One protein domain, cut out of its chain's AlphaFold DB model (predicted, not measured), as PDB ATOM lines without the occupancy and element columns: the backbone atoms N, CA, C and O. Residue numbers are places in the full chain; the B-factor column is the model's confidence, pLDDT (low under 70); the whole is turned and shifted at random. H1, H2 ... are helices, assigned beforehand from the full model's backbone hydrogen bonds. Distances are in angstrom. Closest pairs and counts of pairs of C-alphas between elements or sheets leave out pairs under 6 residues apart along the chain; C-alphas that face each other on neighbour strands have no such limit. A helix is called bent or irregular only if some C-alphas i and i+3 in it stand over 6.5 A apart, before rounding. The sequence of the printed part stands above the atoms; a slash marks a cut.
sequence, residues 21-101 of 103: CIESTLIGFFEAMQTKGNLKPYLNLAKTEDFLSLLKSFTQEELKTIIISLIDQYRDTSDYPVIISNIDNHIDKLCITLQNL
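This is residues 21 to 101 of the 103 residues of an uncharacterized protein of Nitrospirae bacterium RBG_13_41_22 (UniProt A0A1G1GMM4). Two helical hairpins, H1 with H2 and H3 with H4, join into a loose, elongated arch, and the kinked H4 touches the other three helices. The 81 printed residues have four named helices, in order H1 to H4, class all helix; the radius of gyration of the C-alphas is 14.6 A, the spans 41 by 26 by 21 A.

Start at the hub H4, residues 80 to 100, irregular, with C-alphas 85 and 88 7.8 A apart and a kink of 56 degrees near 87. H3, residues 60 to 74, forms a hairpin with it, opposite ways at 34 degrees, only just shallow; the closest C-alphas, Tyr 74 and Tyr 80, are 5.4 A apart. H1, residues 21 to 39, touches H4 with residues 22 to 26 alone, at a steep tilt of 63 degrees; the closest C-alphas are Ile 22 and Leu 94, 6.3 A. H2, residues 48 to 57, forms a hairpin with H1, closest at C-alphas Gln 34 and Thr 48, 5.8 A. Every O i to N i+4 pair is within hydrogen-bond range in H1 and H2, 9 of 11 in H3, 14 of 17 in H4.

Find C-alpha 21 at (178.395, 100.343, 162.859); H1 runs 26.9 A, H2 14.2 A, H3 21.7 A, and H4 28.8 A to C-alpha 100 at (183.934, 114.469, 165.731).

The printed part has no cut and no long link; residues 41 to 46 are under pLDDT 70.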
ATOM      1  N   CYS A  21     179.273  99.937 163.954       87.75
ATOM      2  CA  CYS A  21     178.395 100.343 162.859       87.75
ATOM      3  C   CYS A  21     178.023 101.838 162.883       87.75
ATOM      4  O   CYS A  21     177.610 102.373 161.849       87.75
ATOM      5  N   ILE A  22     178.184 102.537 164.015       90.31
ATOM      6  CA  ILE A  22     177.741 103.933 164.174       90.31
ATOM      7  C   ILE A  22     178.441 104.862 163.186       90.31
ATOM      8  O   ILE A  22     177.777 105.635 162.494       90.31
ATOM      9  N   GLU A  23     179.770 104.798 163.118       90.75
ATOM     10  CA  GLU A  23     180.570 105.733 162.324       90.75
ATOM     11  C   GLU A  23     180.244 105.619 160.837       90.75
ATOM     12  O   GLU A  23     179.849 106.603 160.210       90.75
ATOM     13  N   SER A  24     180.297 104.402 160.293       90.00
ATOM     14  CA  SER A  24     179.946 104.156 158.894       90.00
ATOM     15  C   SER A  24     178.495 104.531 158.586       90.00
ATOM     16  O   SER A  24     178.210 105.036 157.500       90.00
ATOM     17  N   THR A  25     177.574 104.336 159.537       91.19
ATOM     18  CA  THR A  25     176.167 104.701 159.338       91.19
ATOM     19  C   THR A  25     175.968 106.215 159.292       91.19
ATOM     20  O   THR A  25     175.226 106.703 158.437       91.19
ATOM     21  N   LEU A  26     176.637 106.973 160.167       91.81
ATOM     22  CA  LEU A  26     176.593 108.436 160.138       91.81
ATOM     23  C   LEU A  26     177.195 108.986 158.846       91.81
ATOM     24  O   LEU A  26     176.543 109.789 158.179       91.81
ATOM     25  N   ILE A  27     178.391 108.522 158.471       91.44
ATOM     26  CA  ILE A  27     179.071 108.939 157.237       91.44
ATOM     27  C   ILE A  27     178.156 108.696 156.035       91.44
ATOM     28  O   ILE A  27     177.799 109.642 155.333       91.44
ATOM     29  N   GLY A  28     177.665 107.464 155.860       90.94
ATOM     30  CA  GLY A  28     176.797 107.125 154.731       90.94
ATOM     31  C   GLY A  28     175.478 107.908 154.716       90.94
ATOM     32  O   GLY A  28     174.972 108.262 153.650       90.94
ATOM     33  N   PHE A  29     174.913 108.230 155.885       91.19
ATOM     34  CA  PHE A  29     173.709 109.054 155.979       91.19
ATOM     35  C   PHE A  29     173.952 110.494 155.500       91.19
ATOM     36  O   PHE A  29     173.161 111.010 154.700       91.19
ATOM     37  N   PHE A  30     175.032 111.135 155.953       89.88
ATOM     38  CA  PHE A  30     175.360 112.505 155.553       89.88
ATOM     39  C   PHE A  30     175.817 112.586 154.089       89.88
ATOM     40  O   PHE A  30     175.331 113.457 153.367       89.88
ATOM     41  N   GLU A  31     176.620 111.638 153.598       89.50
ATOM     42  CA  GLU A  31     176.994 111.537 152.175       89.50
ATOM     43  C   GLU A  31     175.763 111.400 151.266       89.50
ATOM     44  O   GLU A  31     175.625 112.085 150.242       89.50
ATOM     45  N   ALA A  32     174.807 110.548 151.654       87.38
ATOM     46  CA  ALA A  32     173.560 110.379 150.916       87.38
ATOM     47  C   ALA A  32     172.697 111.649 150.942       87.38
ATOM     48  O   ALA A  32     172.008 111.953 149.962       87.38
ATOM     49  N   MET A  33     172.716 112.400 152.047       86.19
ATOM     50  CA  MET A  33     172.009 113.674 152.160       86.19
ATOM     51  C   MET A  33     172.618 114.738 151.242       86.19
ATOM     52  O   MET A  33     171.869 115.363 150.488       86.19
ATOM     53  N   GLN A  34     173.948 114.879 151.231       85.38
ATOM     54  CA  GLN A  34     174.656 115.796 150.330       85.38
ATOM     55  C   GLN A  34     174.354 115.459 148.867       85.38
ATOM     56  O   GLN A  34     173.952 116.318 148.080       85.38
ATOM     57  N   THR A  35     174.445 114.173 148.516       83.75
ATOM     58  CA  THR A  35     174.156 113.688 147.160       83.75
ATOM     59  C   THR A  35     172.720 114.011 146.738       83.75
ATOM     60  O   THR A  35     172.484 114.480 145.623       83.75
ATOM     61  N   LYS A  36     171.736 113.820 147.628       78.75
ATOM     62  CA  LYS A  36     170.331 114.162 147.348       78.75
ATOM     63  C   LYS A  36     170.108 115.665 147.188       78.75
ATOM     64  O   LYS A  36     169.336 116.044 146.308       78.75
ATOM     65  N   GLY A  37     170.767 116.494 147.998       75.25
ATOM     66  CA  GLY A  37     170.704 117.955 147.885       75.25
ATOM     67  C   GLY A  37     171.209 118.446 146.528       75.25
ATOM     68  O   GLY A  37     170.537 119.240 145.871       75.25
ATOM     69  N   ASN A  38     172.318 117.877 146.053       72.81
ATOM     70  CA  ASN A  38     172.893 118.200 144.745       72.81
ATOM     71  C   ASN A  38     171.982 117.786 143.578       72.81
ATOM     72  O   ASN A  38     171.848 118.517 142.599       72.81
ATOM     73  N   LEU A  39     171.327 116.624 143.679       73.12
ATOM     74  CA  LEU A  39     170.439 116.109 142.629       73.12
ATOM     75  C   LEU A  39     169.066 116.794 142.597       73.12
ATOM     76  O   LEU A  39     168.411 116.801 141.554       73.12
ATOM     77  N   LYS A  40     168.596 117.337 143.727       72.75
ATOM     78  CA  LYS A  40     167.279 117.985 143.843       72.75
ATOM     79  C   LYS A  40     167.373 119.304 144.622       72.75
ATOM     80  O   LYS A  40     166.818 119.396 145.718       72.75
ATOM     81  N   PRO A  41     167.991 120.353 144.045       64.38
ATOM     82  CA  PRO A  41     168.237 121.616 144.748       64.38
ATOM     83  C   PRO A  41     166.949 122.303 145.224       64.38
ATOM     84  O   PRO A  41     166.915 122.957 146.260       64.38
ATOM     85  N   TYR A  42     165.855 122.110 144.483       64.06
ATOM     86  CA  TYR A  42     164.537 122.674 144.775       64.06
ATOM     87  C   TYR A  42     163.822 122.011 145.960       64.06
ATOM     88  O   TYR A  42     162.835 122.560 146.443       64.06
ATOM     89  N   LEU A  43     164.278 120.840 146.429       60.22
ATOM     90  CA  LEU A  43     163.692 120.214 147.616       60.22
ATOM     91  C   LEU A  43     164.079 120.929 148.908       60.22
ATOM     92  O   LEU A  43     163.436 120.644 149.911       60.22
ATOM     93  N   ASN A  44     165.067 121.836 148.875       55.56
ATOM     94  CA  ASN A  44     165.453 122.768 149.943       55.56
ATOM     95  C   ASN A  44     165.331 122.186 151.367       55.56
ATOM     96  O   ASN A  44     164.935 122.866 152.313       55.56
ATOM     97  N   LEU A  45     165.637 120.894 151.506       57.06
ATOM     98  CA  LEU A  45     165.859 120.268 152.793       57.06
ATOM     99  C   LEU A  45     167.121 120.950 153.308       57.06
ATOM    100  O   LEU A  45     168.079 121.055 152.539       57.06
ATOM    101  N   ALA A  46     167.060 121.484 154.533       62.44
ATOM    102  CA  ALA A  46     168.157 122.197 155.190       62.44
ATOM    103  C   ALA A  46     169.508 121.609 154.769       62.44
ATOM    104  O   ALA A  46     169.640 120.378 154.725       62.44
ATOM    105  N   LYS A  47     170.471 122.467 154.396       78.38
ATOM    106  CA  LYS A  47     171.754 121.993 153.870       78.38
ATOM    107  C   LYS A  47     172.313 120.963 154.843       78.38
ATOM    108  O   LYS A  47     172.145 121.100 156.052       78.38
ATOM    109  N   THR A  48     172.969 119.929 154.328       86.38
ATOM    110  CA  THR A  48     173.565 118.877 155.166       86.38
ATOM    111  C   THR A  48     174.383 119.472 156.317       86.38
ATOM    112  O   THR A  48     174.275 119.009 157.448       86.38
ATOM    113  N   GLU A  49     175.115 120.551 156.037       86.75
ATOM    114  CA  GLU A  49     175.876 121.348 157.004       86.75
ATOM    115  C   GLU A  49     175.000 121.960 158.109       86.75
ATOM    116  O   GLU A  49     175.359 121.877 159.282       86.75
ATOM    117  N   ASP A  50     173.840 122.530 157.765       87.62
ATOM    118  CA  ASP A  50     172.895 123.116 158.725       87.62
ATOM    119  C   ASP A  50     172.325 122.032 159.646       87.62
ATOM    120  O   ASP A  50     172.222 122.218 160.858       87.62
ATOM    121  N   PHE A  51     171.987 120.867 159.080       88.12
ATOM    122  CA  PHE A  51     171.470 119.747 159.859       88.12
ATOM    123  C   PHE A  51     172.535 119.147 160.782       88.12
ATOM    124  O   PHE A  51     172.256 118.895 161.954       88.12
ATOM    125  N   LEU A  52     173.767 118.962 160.293       90.69
ATOM    126  CA  LEU A  52     174.879 118.504 161.125       90.69
ATOM    127  C   LEU A  52     175.196 119.518 162.231       90.69
ATOM    128  O   LEU A  52     175.394 119.125 163.377       90.69
ATOM    129  N   SER A  53     175.185 120.815 161.916       90.94
ATOM    130  CA  SER A  53     175.416 121.885 162.894       90.94
ATOM    131  C   SER A  53     174.339 121.910 163.976       90.94
ATOM    132  O   SER A  53     174.664 122.014 165.158       90.94
ATOM    133  N   LEU A  54     173.067 121.741 163.600       90.88
ATOM    134  CA  LEU A  54     171.969 121.599 164.556       90.88
ATOM    135  C   LEU A  54     172.193 120.391 165.470       90.88
ATOM    136  O   LEU A  54     172.106 120.522 166.687       90.88
ATOM    137  N   LEU A  55     172.527 119.230 164.904       91.50
ATOM    138  CA  LEU A  55     172.770 118.029 165.701       91.50
ATOM    139  C   LEU A  55     173.957 118.194 166.660       91.50
ATOM    140  O   LEU A  55     173.880 117.743 167.799       91.50
ATOM    141  N   LYS A  56     175.023 118.879 166.229       92.62
ATOM    142  CA  LYS A  56     176.190 119.190 167.068       92.62
ATOM    143  C   LYS A  56     175.903 120.223 168.157       92.62
ATOM    144  O   LYS A  56     176.625 120.247 169.149       92.62
ATOM    145  N   SER A  57     174.882 121.065 167.982       93.75
ATOM    146  CA  SER A  57     174.516 122.096 168.962       93.75
ATOM    147  C   SER A  57     173.860 121.540 170.227       93.75
ATOM    148  O   SER A  57     173.856 122.217 171.252       93.75
ATOM    149  N   PHE A  58     173.339 120.312 170.168       92.44
ATOM    150  CA  PHE A  58     172.780 119.638 171.330       92.44
ATOM    151  C   PHE A  58     173.874 119.117 172.263       92.44
ATOM    152  O   PHE A  58     174.900 118.578 171.842       92.44
ATOM    153  N   THR A  59     173.598 119.203 173.557       90.94
ATOM    154  CA  THR A  59     174.328 118.474 174.591       90.94
ATOM    155  C   THR A  59     174.065 116.968 174.488       90.94
ATOM    156  O   THR A  59     173.071 116.514 173.915       90.94
ATOM    157  N   GLN A  60     174.947 116.163 175.087       89.12
ATOM    158  CA  GLN A  60     174.769 114.708 175.162       89.12
ATOM    159  C   GLN A  60     173.459 114.321 175.873       89.12
ATOM    160  O   GLN A  60     172.776 113.403 175.430       89.12
ATOM    161  N   GLU A  61     173.075 115.050 176.925       90.81
ATOM    162  CA  GLU A  61     171.812 114.870 177.660       90.81
ATOM    163  C   GLU A  61     170.580 115.137 176.775       90.81
ATOM    164  O   GLU A  61     169.619 114.361 176.772       90.81
ATOM    165  N   GLU A  62     170.613 116.205 175.973       92.69
ATOM    166  CA  GLU A  62     169.537 116.532 175.033       92.69
ATOM    167  C   GLU A  62     169.419 115.472 173.933       92.69
ATOM    168  O   GLU A  62     168.320 114.979 173.668       92.69
ATOM    169  N   LEU A  63     170.544 115.048 173.341       89.56
ATOM    170  CA  LEU A  63     170.562 113.964 172.351       89.56
ATOM    171  C   LEU A  63     170.037 112.655 172.938       89.56
ATOM    172  O   LEU A  63     169.209 111.990 172.314       89.56
ATOM    173  N   LYS A  64     170.465 112.308 174.154       88.81
ATOM    174  CA  LYS A  64     169.986 111.124 174.871       88.81
ATOM    175  C   LYS A  64     168.475 111.181 175.082       88.81
ATOM    176  O   LYS A  64     167.785 110.214 174.772       88.81
ATOM    177  N   THR A  65     167.947 112.323 175.518       91.62
ATOM    178  CA  THR A  65     166.502 112.535 175.705       91.62
ATOM    179  C   THR A  65     165.729 112.336 174.400       91.62
ATOM    180  O   THR A  65     164.718 111.629 174.373       91.62
ATOM    181  N   ILE A  66     166.229 112.896 173.295       90.44
ATOM    182  CA  ILE A  66     165.629 112.722 171.967       90.44
ATOM    183  C   ILE A  66     165.631 111.239 171.575       90.44
ATOM    184  O   ILE A  66     164.596 110.709 171.170       90.44
ATOM    185  N   ILE A  67     166.757 110.543 171.718       88.69
ATOM    186  CA  ILE A  67     166.885 109.135 171.316       88.69
ATOM    187  C   ILE A  67     165.989 108.229 172.166       88.69
ATOM    188  O   ILE A  67     165.294 107.379 171.612       88.69
ATOM    189  N   ILE A  68     165.928 108.446 173.481       89.12
ATOM    190  CA  ILE A  68     165.031 107.701 174.374       89.12
ATOM    191  C   ILE A  68     163.570 107.892 173.948       89.12
ATOM    192  O   ILE A  68     162.832 106.913 173.846       89.12
ATOM    193  N   SER A  69     163.161 109.116 173.595       90.06
ATOM    194  CA  SER A  69     161.797 109.367 173.106       90.06
ATOM    195  C   SER A  69     161.472 108.626 171.797       90.06
ATOM    196  O   SER A  69     160.328 108.242 171.558       90.06
ATOM    197  N   LEU A  70     162.478 108.371 170.951       88.88
ATOM    198  CA  LEU A  70     162.325 107.567 169.735       88.88
ATOM    199  C   LEU A  70     162.218 106.070 170.047       88.88
ATOM    200  O   LEU A  70     161.496 105.352 169.356       88.88
ATOM    201  N   ILE A  71     162.914 105.601 171.080       88.88
ATOM    202  CA  ILE A  71     162.903 104.198 171.514       88.88
ATOM    203  C   ILE A  71     161.570 103.813 172.137       88.88
ATOM    204  O   ILE A  71     161.146 102.668 172.004       88.88
ATOM    205  N   ASP A  72     160.862 104.766 172.732       87.38
ATOM    206  CA  ASP A  72     159.519 104.541 173.264       87.38
ATOM    207  C   ASP A  72     158.523 104.033 172.207       87.38
ATOM    208  O   ASP A  72     157.579 103.323 172.542       87.38
ATOM    209  N   GLN A  73     158.780 104.276 170.916       88.50
ATOM    210  CA  GLN A  73     157.994 103.711 169.809       88.50
ATOM    211  C   GLN A  73     158.151 102.189 169.664       88.50
ATOM    212  O   GLN A  73     157.344 101.547 168.994       88.50
ATOM    213  N   TYR A  74     159.186 101.607 170.270       86.31
ATOM    214  CA  TYR A  74     159.456 100.173 170.256       86.31
ATOM    215  C   TYR A  74     158.886  99.459 171.478       86.31
ATOM    216  O   TYR A  74     158.955  98.237 171.501       86.31
ATOM    217  N   ARG A  75     158.311 100.175 172.459       88.94
ATOM    218  CA  ARG A  75     157.888  99.647 173.771       88.94
ATOM    219  C   ARG A  75     157.106  98.331 173.707       88.94
ATOM    220  O   ARG A  75     157.373  97.438 174.503       88.94
ATOM    221  N   ASP A  76     156.202  98.197 172.739       88.31
ATOM    222  CA  ASP A  76     155.328  97.024 172.588       88.31
ATOM    223  C   ASP A  76     155.876  95.961 171.613       88.31
ATOM    224  O   ASP A  76     155.163  95.049 171.196       88.31
ATOM    225  N   THR A  77     157.142  96.077 171.206       87.12
ATOM    226  CA  THR A  77     157.800  95.148 170.276       87.12
ATOM    227  C   THR A  77     158.732  94.187 171.007       87.12
ATOM    228  O   THR A  77     159.277  94.501 172.066       87.12
ATOM    229  N   SER A  78     158.994  93.030 170.393       85.31
ATOM    230  CA  SER A  78     160.014  92.073 170.851       85.31
ATOM    231  C   SER A  78     161.427  92.659 170.911       85.31
ATOM    232  O   SER A  78     162.306  92.072 171.536       85.31
ATOM    233  N   ASP A  79     161.649  93.798 170.258       84.94
ATOM    234  CA  ASP A  79     162.959  94.415 170.106       84.94
ATOM    235  C   ASP A  79     163.309  95.288 171.325       84.94
ATOM    236  O   ASP A  79     164.484  95.499 171.622       84.94
ATOM    237  N   TYR A  80     162.301  95.768 172.066       88.38
ATOM    238  CA  TYR A  80     162.479  96.718 173.169       88.38
ATOM    239  C   TYR A  80     163.447  96.255 174.262       88.38
ATOM    240  O   TYR A  80     164.309  97.053 174.636       88.38
ATOM    241  N   PRO A  81     163.381  94.999 174.761       89.19
ATOM    242  CA  PRO A  81     164.308  94.537 175.791       89.19
ATOM    243  C   PRO A  81     165.762  94.575 175.314       89.19
ATOM    244  O   PRO A  81     166.649  94.969 176.060       89.19
ATOM    245  N   VAL A  82     166.005  94.227 174.048       88.50
ATOM    246  CA  VAL A  82     167.350  94.254 173.466       88.50
ATOM    247  C   VAL A  82     167.824  95.693 173.281       88.50
ATOM    248  O   VAL A  82     168.973  95.997 173.592       88.50
ATOM    249  N   ILE A  83     166.944  96.596 172.843       89.44
ATOM    250  CA  ILE A  83     167.279  98.013 172.682       89.44
ATOM    251  C   ILE A  83     167.665  98.632 174.030       89.44
ATOM    252  O   ILE A  83     168.755  99.183 174.151       89.44
ATOM    253  N   ILE A  84     166.816  98.524 175.057       90.19
ATOM    254  CA  ILE A  84     167.058  99.190 176.347       90.19
ATOM    255  C   ILE A  84     168.308  98.650 177.060       90.19
ATOM    256  O   ILE A  84     169.001  99.413 177.725       90.19
ATOM    257  N   SER A  85     168.641  97.365 176.886       89.94
ATOM    258  CA  SER A  85     169.843  96.766 177.481       89.94
ATOM    259  C   SER A  85     171.158  97.237 176.858       89.94
ATOM    260  O   SER A  85     172.199  97.066 177.486       89.94
ATOM    261  N   ASN A  86     171.135  97.806 175.649       88.38
ATOM    262  CA  ASN A  86     172.355  98.141 174.909       88.38
ATOM    263  C   ASN A  86     172.446  99.615 174.475       88.38
ATOM    264  O   ASN A  86     173.512 100.076 174.067       88.38
ATOM    265  N   ILE A  87     171.346 100.368 174.543       88.06
ATOM    266  CA  ILE A  87     171.268 101.697 173.937       88.06
ATOM    267  C   ILE A  87     172.215 102.724 174.560       88.06
ATOM    268  O   ILE A  87     172.752 103.547 173.823       88.06
ATOM    269  N   ASP A  88     172.437 102.696 175.874       88.69
ATOM    270  CA  ASP A  88     173.226 103.732 176.553       88.69
ATOM    271  C   ASP A  88     174.643 103.849 175.964       88.69
ATOM    272  O   ASP A  88     175.059 104.946 175.586       88.69
ATOM    273  N   ASN A  89     175.325 102.717 175.758       88.06
ATOM    274  CA  ASN A  89     176.650 102.681 175.127       88.06
ATOM    275  C   ASN A  89     176.612 103.236 173.693       88.06
ATOM    276  O   ASN A  89     177.443 104.059 173.302       88.06
ATOM    277  N   HIS A  90     175.591 102.845 172.927       89.56
ATOM    278  CA  HIS A  90     175.394 103.300 171.555       89.56
ATOM    279  C   HIS A  90     175.121 104.811 171.481       89.56
ATOM    280  O   HIS A  90     175.610 105.470 170.566       89.56
ATOM    281  N   ILE A  91     174.371 105.381 172.430       89.88
ATOM    282  CA  ILE A  91     174.120 106.829 172.511       89.88
ATOM    283  C   ILE A  91     175.420 107.573 172.784       89.88
ATOM    284  O   ILE A  91     175.704 108.562 172.110       89.88
ATOM    285  N   ASP A  92     176.227 107.095 173.727       90.69
ATOM    286  CA  ASP A  92     177.493 107.741 174.065       90.69
ATOM    287  C   ASP A  92     178.449 107.724 172.868       90.69
ATOM    288  O   ASP A  92     179.004 108.759 172.480       90.69
ATOM    289  N   LYS A  93     178.567 106.571 172.198       91.81
ATOM    290  CA  LYS A  93     179.368 106.445 170.980       91.81
ATOM    291  C   LYS A  93     178.823 107.309 169.842       91.81
ATOM    292  O   LYS A  93     179.612 107.947 169.140       91.81
ATOM    293  N   LEU A  94     177.504 107.367 169.664       91.88
ATOM    294  CA  LEU A  94     176.838 108.209 168.669       91.88
ATOM    295  C   LEU A  94     177.139 109.685 168.912       91.88
ATOM    296  O   LEU A  94     177.545 110.373 167.979       91.88
ATOM    297  N   CYS A  95     177.016 110.157 170.152       91.19
ATOM    298  CA  CYS A  95     177.325 111.531 170.536       91.19
ATOM    299  C   CYS A  95     178.785 111.881 170.230       91.19
ATOM    300  O   CYS A  95     179.045 112.867 169.545       91.19
ATOM    301  N   ILE A  96     179.738 111.047 170.660       91.69
ATOM    302  CA  ILE A  96     181.170 111.262 170.395       91.69
ATOM    303  C   ILE A  96     181.448 111.305 168.890       91.69
ATOM    304  O   ILE A  96     182.148 112.193 168.400       91.69
ATOM    305  N   THR A  97     180.899 110.351 168.141       92.56
ATOM    306  CA  THR A  97     181.139 110.243 166.698       92.56
ATOM    307  C   THR A  97     180.529 111.426 165.951       92.56
ATOM    308  O   THR A  97     181.168 111.996 165.072       92.56
ATOM    309  N   LEU A  98     179.328 111.855 166.343       91.88
ATOM    310  CA  LEU A  98     178.647 112.999 165.754       91.88
ATOM    311  C   LEU A  98     179.405 114.307 165.995       91.88
ATOM    312  O   LEU A  98     179.535 115.106 165.070       91.88
ATOM    313  N   GLN A  99     179.950 114.512 167.198       90.00
ATOM    314  CA  GLN A  99     180.753 115.696 167.516       90.00
ATOM    315  C   GLN A  99     182.055 115.748 166.702       90.00
ATOM    316  O   GLN A  99     182.437 116.811 166.206       90.00
ATOM    317  N   ASN A 100     182.685 114.592 166.485       91.19
ATOM    318  CA  ASN A 100     183.934 114.469 165.731       91.19
ATOM    319  C   ASN A 100     183.750 114.373 164.208       91.19
ATOM    320  O   ASN A 100     184.743 114.411 163.483       91.19
ATOM    321  N   LEU A 101     182.516 114.253 163.707       88.25
ATOM    322  CA  LEU A 101     182.254 114.098 162.277       88.25
ATOM    323  C   LEU A 101     182.742 115.345 161.510       88.25
ATOM    324  O   LEU A 101     182.322 116.455 161.861       88.25
TER     325      LEU A 101